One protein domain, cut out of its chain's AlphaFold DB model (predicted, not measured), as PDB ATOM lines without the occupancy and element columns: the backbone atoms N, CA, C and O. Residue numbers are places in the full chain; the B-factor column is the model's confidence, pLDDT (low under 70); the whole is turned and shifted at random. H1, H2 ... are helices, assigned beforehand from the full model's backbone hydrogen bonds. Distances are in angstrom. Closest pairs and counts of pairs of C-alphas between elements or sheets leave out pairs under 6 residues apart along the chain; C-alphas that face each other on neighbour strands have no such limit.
ATOM      1  N   ALA A   4      46.884 -55.046  22.628       86.31
ATOM      2  CA  ALA A   4      47.719 -53.901  22.256       86.31
ATOM      3  C   ALA A   4      47.794 -52.828  23.357       86.31
ATOM      4  O   ALA A   4      48.885 -52.386  23.702       86.31
ATOM      5  N   ASP A   5      46.656 -52.475  23.965       88.06
ATOM      6  CA  ASP A   5      46.569 -51.536  25.098       88.06
ATOM      7  C   ASP A   5      47.461 -51.991  26.266       88.06
ATOM      8  O   ASP A   5      48.305 -51.244  26.763       88.06
ATOM      9  N   ARG A   6      47.364 -53.275  26.634       88.69
ATOM     10  CA  ARG A   6      48.187 -53.868  27.697       88.69
ATOM     11  C   ARG A   6      49.675 -53.911  27.340       88.69
ATOM     12  O   ARG A   6      50.508 -53.709  28.222       88.69
ATOM     13  N   LEU A   7      50.012 -54.209  26.084       90.50
ATOM     14  CA  LEU A   7      51.400 -54.244  25.621       90.50
ATOM     15  C   LEU A   7      52.050 -52.865  25.750       90.50
ATOM     16  O   LEU A   7      53.138 -52.762  26.309       90.50
ATOM     17  N   LEU A   8      51.376 -51.819  25.275       88.94
ATOM     18  CA  LEU A   8      51.900 -50.456  25.328       88.94
ATOM     19  C   LEU A   8      52.030 -49.948  26.765       88.94
ATOM     20  O   LEU A   8      53.071 -49.398  27.113       88.94
ATOM     21  N   ALA A   9      51.038 -50.217  27.620       89.75
ATOM     22  CA  ALA A   9      51.108 -49.855  29.035       89.75
ATOM     23  C   ALA A   9      52.294 -50.531  29.748       89.75
ATOM     24  O   ALA A   9      52.986 -49.902  30.552       89.75
ATOM     25  N   ARG A  10      52.558 -51.807  29.426       91.06
ATOM     26  CA  ARG A  10      53.707 -52.549  29.958       91.06
ATOM     27  C   ARG A  10      55.032 -52.026  29.410       91.06
ATOM     28  O   ARG A  10      55.973 -51.876  30.175       91.06
ATOM     29  N   LEU A  11      55.101 -51.721  28.118       90.81
ATOM     30  CA  LEU A  11      56.305 -51.166  27.505       90.81
ATOM     31  C   LEU A  11      56.659 -49.800  28.105       90.81
ATOM     32  O   LEU A  11      57.821 -49.547  28.410       90.81
ATOM     33  N   ALA A  12      55.660 -48.940  28.317       88.69
ATOM     34  CA  ALA A  12      55.844 -47.661  28.992       88.69
ATOM     35  C   ALA A  12      56.360 -47.854  30.431       88.69
ATOM     36  O   ALA A  12      57.307 -47.175  30.830       88.69
ATOM     37  N   HIS A  13      55.818 -48.828  31.173       90.38
ATOM     38  CA  HIS A  13      56.325 -49.202  32.498       90.38
ATOM     39  C   HIS A  13      57.790 -49.650  32.463       90.38
ATOM     40  O   HIS A  13      58.612 -49.150  33.227       90.38
ATOM     41  N   ASP A  14      58.138 -50.549  31.542       89.50
ATOM     42  CA  ASP A  14      59.504 -51.057  31.386       89.50
ATOM     43  C   ASP A  14      60.486 -49.930  30.977       89.50
ATOM     44  O   ASP A  14      61.693 -50.028  31.203       89.50
ATOM     45  N   ARG A  15      59.972 -48.820  30.425       87.06
ATOM     46  CA  ARG A  15      60.720 -47.584  30.140       87.06
ATOM     47  C   ARG A  15      60.929 -46.671  31.351       87.06
ATOM     48  O   ARG A  15      61.700 -45.720  31.249       87.06
ATOM     49  N   GLY A  16      60.259 -46.947  32.467       88.94
ATOM     50  CA  GLY A  16      60.292 -46.140  33.685       88.94
ATOM     51  C   GLY A  16      59.153 -45.126  33.815       88.94
ATOM     52  O   GLY A  16      59.200 -44.300  34.725       88.94
ATOM     53  N   TYR A  17      58.139 -45.171  32.945       88.56
ATOM     54  CA  TYR A  17      56.940 -44.346  33.105       88.56
ATOM     55  C   TYR A  17      55.973 -44.965  34.126       88.56
ATOM     56  O   TYR A  17      55.880 -46.192  34.220       88.56
ATOM     57  N   PRO A  18      55.217 -44.144  34.877       87.06
ATOM     58  CA  PRO A  18      54.176 -44.647  35.767       87.06
ATOM     59  C   PRO A  18      53.144 -45.468  34.985       87.06
ATOM     60  O   PRO A  18      52.861 -45.183  33.820       87.06
ATOM     61  N   SER A  19      52.592 -46.505  35.616       84.94
ATOM     62  CA  SER A  19      51.631 -47.432  34.992       84.94
ATOM     63  C   SER A  19      50.406 -47.731  35.852       84.94
ATOM     64  O   SER A  19      49.604 -48.588  35.490       84.94
ATOM     65  N   ASP A  20      50.270 -47.069  37.002       83.75
ATOM     66  CA  ASP A  20      49.191 -47.337  37.955       83.75
ATOM     67  C   ASP A  20      47.840 -46.831  37.442       83.75
ATOM     68  O   ASP A  20      46.801 -47.462  37.650       83.75
ATOM     69  N   ARG A  21      47.850 -45.697  36.731       88.19
ATOM     70  CA  ARG A  21      46.669 -45.110  36.097       88.19
ATOM     71  C   ARG A  21      46.990 -44.615  34.698       88.19
ATOM     72  O   ARG A  21      48.029 -44.003  34.471       88.19
ATOM     73  N   TYR A  22      46.046 -44.833  33.786       87.31
ATOM     74  CA  TYR A  22      46.143 -44.375  32.401       87.31
ATOM     75  C   TYR A  22      46.399 -42.863  32.306       87.31
ATOM     76  O   TYR A  22      47.316 -42.448  31.609       87.31
ATOM     77  N   GLU A  23      45.665 -42.050  33.070       89.50
ATOM     78  CA  GLU A  23      45.833 -40.588  33.091       89.50
ATOM     79  C   GLU A  23      47.247 -40.156  33.511       89.50
ATOM     80  O   GLU A  23      47.854 -39.287  32.886       89.50
ATOM     81  N   GLU A  24      47.810 -40.795  34.540       89.00
ATOM     82  CA  GLU A  24      49.166 -40.508  35.023       89.00
ATOM     83  C   GLU A  24      50.224 -40.929  33.997       89.00
ATOM     84  O   GLU A  24      51.192 -40.204  33.753       89.00
ATOM     85  N   GLN A  25      50.011 -42.076  33.350       88.94
ATOM     86  CA  GLN A  25      50.871 -42.569  32.283       88.94
ATOM     87  C   GLN A  25      50.830 -41.642  31.058       88.94
ATOM     88  O   GLN A  25      51.883 -41.272  30.542       88.94
ATOM     89  N   ILE A  26      49.643 -41.198  30.630       90.00
ATOM     90  CA  ILE A  26      49.462 -40.222  29.543       90.00
ATOM     91  C   ILE A  26      50.139 -38.898  29.879       90.00
ATOM     92  O   ILE A  26      50.830 -38.343  29.025       90.00
ATOM     93  N   ALA A  27      49.971 -38.395  31.103       90.19
ATOM     94  CA  ALA A  27      50.603 -37.154  31.534       90.19
ATOM     95  C   ALA A  27      52.131 -37.248  31.414       90.19
ATOM     96  O   ALA A  27      52.751 -36.390  30.784       90.19
ATOM     97  N   ALA A  28      52.733 -38.324  31.928       89.00
ATOM     98  CA  ALA A  28      54.177 -38.532  31.852       89.00
ATOM     99  C   ALA A  28      54.673 -38.711  30.405       89.00
ATOM    100  O   ALA A  28      55.652 -38.084  30.000       89.00
ATOM    101  N   LEU A  29      53.977 -39.519  29.602       87.62
ATOM    102  CA  LEU A  29      54.336 -39.766  28.205       87.62
ATOM    103  C   LEU A  29      54.186 -38.517  27.337       87.62
ATOM    104  O   LEU A  29      54.998 -38.301  26.446       87.62
ATOM    105  N   SER A  30      53.192 -37.670  27.600       88.38
ATOM    106  CA  SER A  30      52.958 -36.459  26.809       88.38
ATOM    107  C   SER A  30      54.126 -35.467  26.850       88.38
ATOM    108  O   SER A  30      54.326 -34.741  25.885       88.38
ATOM    109  N   VAL A  31      54.931 -35.465  27.919       89.06
ATOM    110  CA  VAL A  31      56.112 -34.591  28.049       89.06
ATOM    111  C   VAL A  31      57.251 -35.035  27.133       89.06
ATOM    112  O   VAL A  31      57.958 -34.204  26.570       89.06
ATOM    113  N   HIS A  32      57.437 -36.347  26.993       84.12
ATOM    114  CA  HIS A  32      58.585 -36.932  26.301       84.12
ATOM    115  C   HIS A  32      58.255 -37.432  24.886       84.12
ATOM    116  O   HIS A  32      59.160 -37.561  24.070       84.12
ATOM    117  N   HIS A  33      56.974 -37.686  24.600       84.75
ATOM    118  CA  HIS A  33      56.473 -38.365  23.399       84.75
ATOM    119  C   HIS A  33      55.202 -37.688  22.841       84.75
ATOM    120  O   HIS A  33      54.260 -38.353  22.399       84.75
ATOM    121  N   ALA A  34      55.141 -36.351  22.891       84.88
ATOM    122  CA  ALA A  34      53.970 -35.561  22.493       84.88
ATOM    123  C   ALA A  34      53.492 -35.854  21.059       84.88
ATOM    124  O   ALA A  34      52.289 -35.956  20.822       84.88
ATOM    125  N   ASP A  35      54.425 -36.034  20.122       82.94
ATOM    126  CA  ASP A  35      54.126 -36.196  18.693       82.94
ATOM    127  C   ASP A  35      53.387 -37.504  18.374       82.94
ATOM    128  O   ASP A  35      52.667 -37.602  17.378       82.94
ATOM    129  N   HIS A  36      53.525 -38.514  19.236       85.75
ATOM    130  CA  HIS A  36      52.981 -39.849  19.001       85.75
ATOM    131  C   HIS A  36      51.960 -40.293  20.056       85.75
ATOM    132  O   HIS A  36      51.330 -41.339  19.900       85.75
ATOM    133  N   ILE A  37      51.695 -39.475  21.082       88.50
ATOM    134  CA  ILE A  37      50.766 -39.814  22.172       88.50
ATOM    135  C   ILE A  37      49.330 -40.083  21.694       88.50
ATOM    136  O   ILE A  37      48.597 -40.844  22.325       88.50
ATOM    137  N   GLN A  38      48.919 -39.497  20.564       87.88
ATOM    138  CA  GLN A  38      47.572 -39.709  20.030       87.88
ATOM    139  C   GLN A  38      47.317 -41.139  19.554       87.88
ATOM    140  O   GLN A  38      46.199 -41.632  19.695       87.88
ATOM    141  N   GLY A  39      48.349 -41.837  19.070       87.12
ATOM    142  CA  GLY A  39      48.221 -43.250  18.718       87.12
ATOM    143  C   GLY A  39      47.899 -44.112  19.942       87.12
ATOM    144  O   GLY A  39      47.087 -45.031  19.864       87.12
ATOM    145  N   TYR A  40      48.474 -43.776  21.101       88.62
ATOM    146  CA  TYR A  40      48.178 -44.477  22.347       88.62
ATOM    147  C   TYR A  40      46.757 -44.196  22.853       88.62
ATOM    148  O   TYR A  40      46.064 -45.128  23.260       88.62
ATOM    149  N   ARG A  41      46.293 -42.942  22.750       91.25
ATOM    150  CA  ARG A  41      44.916 -42.561  23.112       91.25
ATOM    151  C   ARG A  41      43.874 -43.326  22.301       91.25
ATOM    152  O   ARG A  41      42.985 -43.933  22.886       91.25
ATOM    153  N   GLN A  42      44.037 -43.394  20.978       90.38
ATOM    154  CA  GLN A  42      43.134 -44.174  20.123       90.38
ATOM    155  C   GLN A  42      43.120 -45.662  20.477       90.38
ATOM    156  O   GLN A  42      42.048 -46.258  20.556       90.38
ATOM    157  N   ILE A  43      44.287 -46.268  20.723       90.75
ATOM    158  CA  ILE A  43      44.343 -47.670  21.161       90.75
ATOM    159  C   ILE A  43      43.572 -47.863  22.462       90.75
ATOM    160  O   ILE A  43      42.826 -48.837  22.577       90.75
ATOM    161  N   HIS A  44      43.740 -46.959  23.426       91.00
ATOM    162  CA  HIS A  44      43.055 -47.051  24.705       91.00
ATOM    163  C   HIS A  44      41.533 -46.930  24.548       91.00
ATOM    164  O   HIS A  44      40.793 -47.764  25.077       91.00
ATOM    165  N   ASP A  45      41.070 -45.968  23.751       91.94
ATOM    166  CA  ASP A  45      39.649 -45.720  23.501       91.94
ATOM    167  C   ASP A  45      38.985 -46.892  22.768       91.94
ATOM    168  O   ASP A  45      37.963 -47.420  23.220       91.94
ATOM    169  N   SER A  46      39.592 -47.386  21.684       90.44
ATOM    170  CA  SER A  46      39.100 -48.574  20.972       90.44
ATOM    171  C   SER A  46      39.135 -49.813  21.865       90.44
ATOM    172  O   SER A  46      38.225 -50.642  21.829       90.44
ATOM    173  N   ALA A  47      40.139 -49.938  22.736       89.06
ATOM    174  CA  ALA A  47      40.197 -51.017  23.709       89.06
ATOM    175  C   ALA A  47      39.096 -50.917  24.771       89.06
ATOM    176  O   ALA A  47      38.628 -51.950  25.261       89.06
ATOM    177  N   ALA A  48      38.716 -49.711  25.192       91.62
ATOM    178  CA  ALA A  48      37.601 -49.487  26.104       91.62
ATOM    179  C   ALA A  48      36.277 -49.869  25.425       91.62
ATOM    180  O   ALA A  48      35.549 -50.715  25.944       91.62
ATOM    181  N   ARG A  49      36.040 -49.380  24.204       90.12
ATOM    182  CA  ARG A  49      34.843 -49.703  23.409       90.12
ATOM    183  C   ARG A  49      34.729 -51.193  23.091       90.12
ATOM    184  O   ARG A  49      33.642 -51.760  23.177       90.12
ATOM    185  N   ALA A  50      35.841 -51.866  22.808       88.88
ATOM    186  CA  ALA A  50      35.864 -53.311  22.590       88.88
ATOM    187  C   ALA A  50      35.479 -54.114  23.841       88.88
ATOM    188  O   ALA A  50      34.794 -55.127  23.727       88.88
ATOM    189  N   ARG A  51      35.866 -53.661  25.047       87.94
ATOM    190  CA  ARG A  51      35.428 -54.291  26.311       87.94
ATOM    191  C   ARG A  51      33.908 -54.203  26.487       87.94
ATOM    192  O   ARG A  51      33.319 -55.083  27.102       87.94
ATOM    193  N   GLU A  52      33.293 -53.162  25.939       90.75
ATOM    194  CA  GLU A  52      31.848 -52.926  25.976       90.75
ATOM    195  C   GLU A  52      31.097 -53.587  24.806       90.75
ATOM    196  O   GLU A  52      29.879 -53.448  24.709       90.75
ATOM    197  N   GLY A  53      31.801 -54.283  23.902       89.44
ATOM    198  CA  GLY A  53      31.216 -54.874  22.693       89.44
ATOM    199  C   GLY A  53      30.806 -53.849  21.628       89.44
ATOM    200  O   GLY A  53      29.959 -54.144  20.792       89.44
ATOM    201  N   ARG A  54      31.375 -52.636  21.667       89.44
ATOM    202  CA  ARG A  54      31.024 -51.486  20.806       89.44
ATOM    203  C   ARG A  54      32.081 -51.136  19.752       89.44
ATOM    204  O   ARG A  54      31.976 -50.083  19.122       89.44
ATOM    205  N   ALA A  55      33.106 -51.968  19.613       89.81
ATOM    206  CA  ALA A  55      34.135 -51.847  18.585       89.81
ATOM    207  C   ALA A  55      34.125 -53.112  17.730       89.81
ATOM    208  O   ALA A  55      34.051 -54.221  18.269       89.81
ATOM    209  N   ASP A  56      34.194 -52.941  16.416       88.88
ATOM    210  CA  ASP A  56      34.353 -54.051  15.489       88.88
ATOM    211  C   ASP A  56      35.841 -54.405  15.292       88.88
ATOM    212  O   ASP A  56      36.758 -53.754  15.806       88.88
ATOM    213  N   THR A  57      36.091 -55.494  14.568       89.88
ATOM    214  CA  THR A  57      37.450 -55.970  14.280       89.88
ATOM    215  C   THR A  57      38.250 -54.973  13.435       89.88
ATOM    216  O   THR A  57      39.476 -54.928  13.540       89.88
ATOM    217  N   GLU A  58      37.573 -54.174  12.610       91.75
ATOM    218  CA  GLU A  58      38.189 -53.190  11.723       91.75
ATOM    219  C   GLU A  58      38.713 -51.992  12.513       91.75
ATOM    220  O   GLU A  58      39.879 -51.623  12.381       91.75
ATOM    221  N   GLU A  59      37.892 -51.457  13.414       87.50
ATOM    222  CA  GLU A  59      38.230 -50.391  14.354       87.50
ATOM    223  C   GLU A  59      39.433 -50.799  15.217       87.50
ATOM    224  O   GLU A  59      40.369 -50.021  15.410       87.50
ATOM    225  N   LEU A  60      39.466 -52.054  15.675       87.88
ATOM    226  CA  LEU A  60      40.612 -52.602  16.400       87.88
ATOM    227  C   LEU A  60      41.879 -52.680  15.541       87.88
ATOM    228  O   LEU A  60      42.968 -52.383  16.039       87.88
ATOM    229  N   ARG A  61      41.762 -53.080  14.269       90.75
ATOM    230  CA  ARG A  61      42.907 -53.123  13.351       90.75
ATOM    231  C   ARG A  61      43.462 -51.720  13.123       90.75
ATOM    232  O   ARG A  61      44.672 -51.525  13.240       90.75
ATOM    233  N   GLU A  62      42.592 -50.758  12.836       90.38
ATOM    234  CA  GLU A  62      42.968 -49.363  12.609       90.38
ATOM    235  C   GLU A  62      43.653 -48.756  13.833       90.38
ATOM    236  O   GLU A  62      44.718 -48.152  13.693       90.38
ATOM    237  N   ALA A  63      43.122 -48.998  15.034       90.12
ATOM    238  CA  ALA A  63      43.728 -48.532  16.277       90.12
ATOM    239  C   ALA A  63      45.162 -49.064  16.451       90.12
ATOM    240  O   ALA A  63      46.080 -48.307  16.770       90.12
ATOM    241  N   VAL A  64      45.392 -50.354  16.181       89.06
ATOM    242  CA  VAL A  64      46.738 -50.952  16.254       89.06
ATOM    243  C   VAL A  64      47.692 -50.329  15.231       89.06
ATOM    244  O   VAL A  64      48.847 -50.059  15.562       89.06
ATOM    245  N   VAL A  65      47.229 -50.070  14.004       91.38
ATOM    246  CA  VAL A  65      48.040 -49.410  12.966       91.38
ATOM    247  C   VAL A  65      48.406 -47.984  13.383       91.38
ATOM    248  O   VAL A  65      49.572 -47.601  13.270       91.38
ATOM    249  N   HIS A  66      47.449 -47.226  13.920       88.62
ATOM    250  CA  HIS A  66      47.653 -45.849  14.376       88.62
ATOM    251  C   HIS A  66      48.602 -45.746  15.574       88.62
ATOM    252  O   HIS A  66      49.313 -44.752  15.711       88.62
ATOM    253  N   GLY A  67      48.675 -46.772  16.424       86.62
ATOM    254  CA  GLY A  67      49.633 -46.808  17.530       86.62
ATOM    255  C   GLY A  67      51.050 -47.239  17.158       86.62
ATOM    256  O   GLY A  67      51.938 -47.174  18.006       86.62
ATOM    257  N   ARG A  68      51.307 -47.668  15.916       88.81
ATOM    258  CA  ARG A  68      52.640 -48.135  15.506       88.81
ATOM    259  C   ARG A  68      53.741 -47.067  15.642       88.81
ATOM    260  O   ARG A  68      54.773 -47.405  16.215       88.81
ATOM    261  N   PRO A  69      53.546 -45.797  15.234       89.69
ATOM    262  CA  PRO A  69      54.550 -44.750  15.445       89.69
ATOM    263  C   PRO A  69      54.891 -44.543  16.925       89.69
ATOM    264  O   PRO A  69      56.049 -44.354  17.274       89.69
ATOM    265  N   PHE A  70      53.897 -44.648  17.811       87.12
ATOM    266  CA  PHE A  70      54.112 -44.549  19.253       87.12
ATOM    267  C   PHE A  70      54.922 -45.721  19.803       87.12
ATOM    268  O   PHE A  70      55.835 -45.527  20.600       87.12
ATOM    269  N   PHE A  71      54.621 -46.941  19.355       89.00
ATOM    270  CA  PHE A  71      55.435 -48.102  19.695       89.00
ATOM    271  C   PHE A  71      56.888 -47.911  19.244       89.00
ATOM    272  O   PHE A  71      57.802 -48.134  20.033       89.00
ATOM    273  N   GLU A  72      57.095 -47.482  17.997       90.00
ATOM    274  CA  GLU A  72      58.422 -47.234  17.423       90.00
ATOM    275  C   GLU A  72      59.206 -46.174  18.203       90.00
ATOM    276  O   GLU A  72      60.407 -46.333  18.430       90.00
ATOM    277  N   ASP A  73      58.529 -45.116  18.639       86.94
ATOM    278  CA  ASP A  73      59.110 -44.056  19.453       86.94
ATOM    279  C   ASP A  73      59.469 -44.548  20.864       86.94
ATOM    280  O   ASP A  73      60.575 -44.311  21.350       86.94
ATOM    281  N   LEU A  74      58.593 -45.346  21.488       85.31
ATOM    282  CA  LEU A  74      58.877 -45.969  22.778       85.31
ATOM    283  C   LEU A  74      60.064 -46.932  22.707       85.31
ATOM    284  O   LEU A  74      60.898 -46.914  23.606       85.31
ATOM    285  N   VAL A  75      60.180 -47.786  21.687       87.69
ATOM    286  CA  VAL A  75      61.297 -48.753  21.612       87.69
ATOM    287  C   VAL A  75      62.616 -48.113  21.188       87.69
ATOM    288  O   VAL A  75      63.679 -48.688  21.436       87.69
ATOM    289  N   ARG A  76      62.583 -46.921  20.582       82.12
ATOM    290  CA  ARG A  76      63.801 -46.207  20.209       82.12
ATOM    291  C   ARG A  76      64.581 -45.865  21.479       82.12
ATOM    292  O   ARG A  76      63.980 -45.335  22.414       82.12
TER     293      ARG A  76
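What this domain is: This is residues 4 to 76 of the 126 residues of an uncharacterized protein of Streptomyces malaysiensis (UniProt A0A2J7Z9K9). H3 is the core; H4 folds back along it, H1 and H5 pack slantwise on it, and H2 packs on its first residue, Ile 37. The 73 printed residues include five named helices, H1 to H5 in chain order, and no named strand: all helix. The whole is compact, with a radius of gyration of the C-alphas of 11.7 A and spans of 32 by 23 by 17 A.

Where its parts are: Find C-alpha 4 at (47.719, -53.901, 22.256), where H1, residues 4 to 14, begins. H2 follows, residues 22 to 32, then H3, residues 37 to 51, 21.5 A long. H4 is residues 57 to 66; H5, residues 68 to 75, ends at (61.297, -48.753, 21.612).

How they stand to each other: Look first at H3, the hub. It forms a helical hairpin with H4, opposite ways at 18 degrees, a shallow tilt; C-alphas 43 and 63 are closest, 5.0 A. H1 touches H3 at a steep 49 degrees. Every O i to N i+4 pair is within hydrogen-bond range except in H2, 5 of 7.

The domain as a whole: The printed part has no cut and no long link; no printed residue is under 70 in pLDDT.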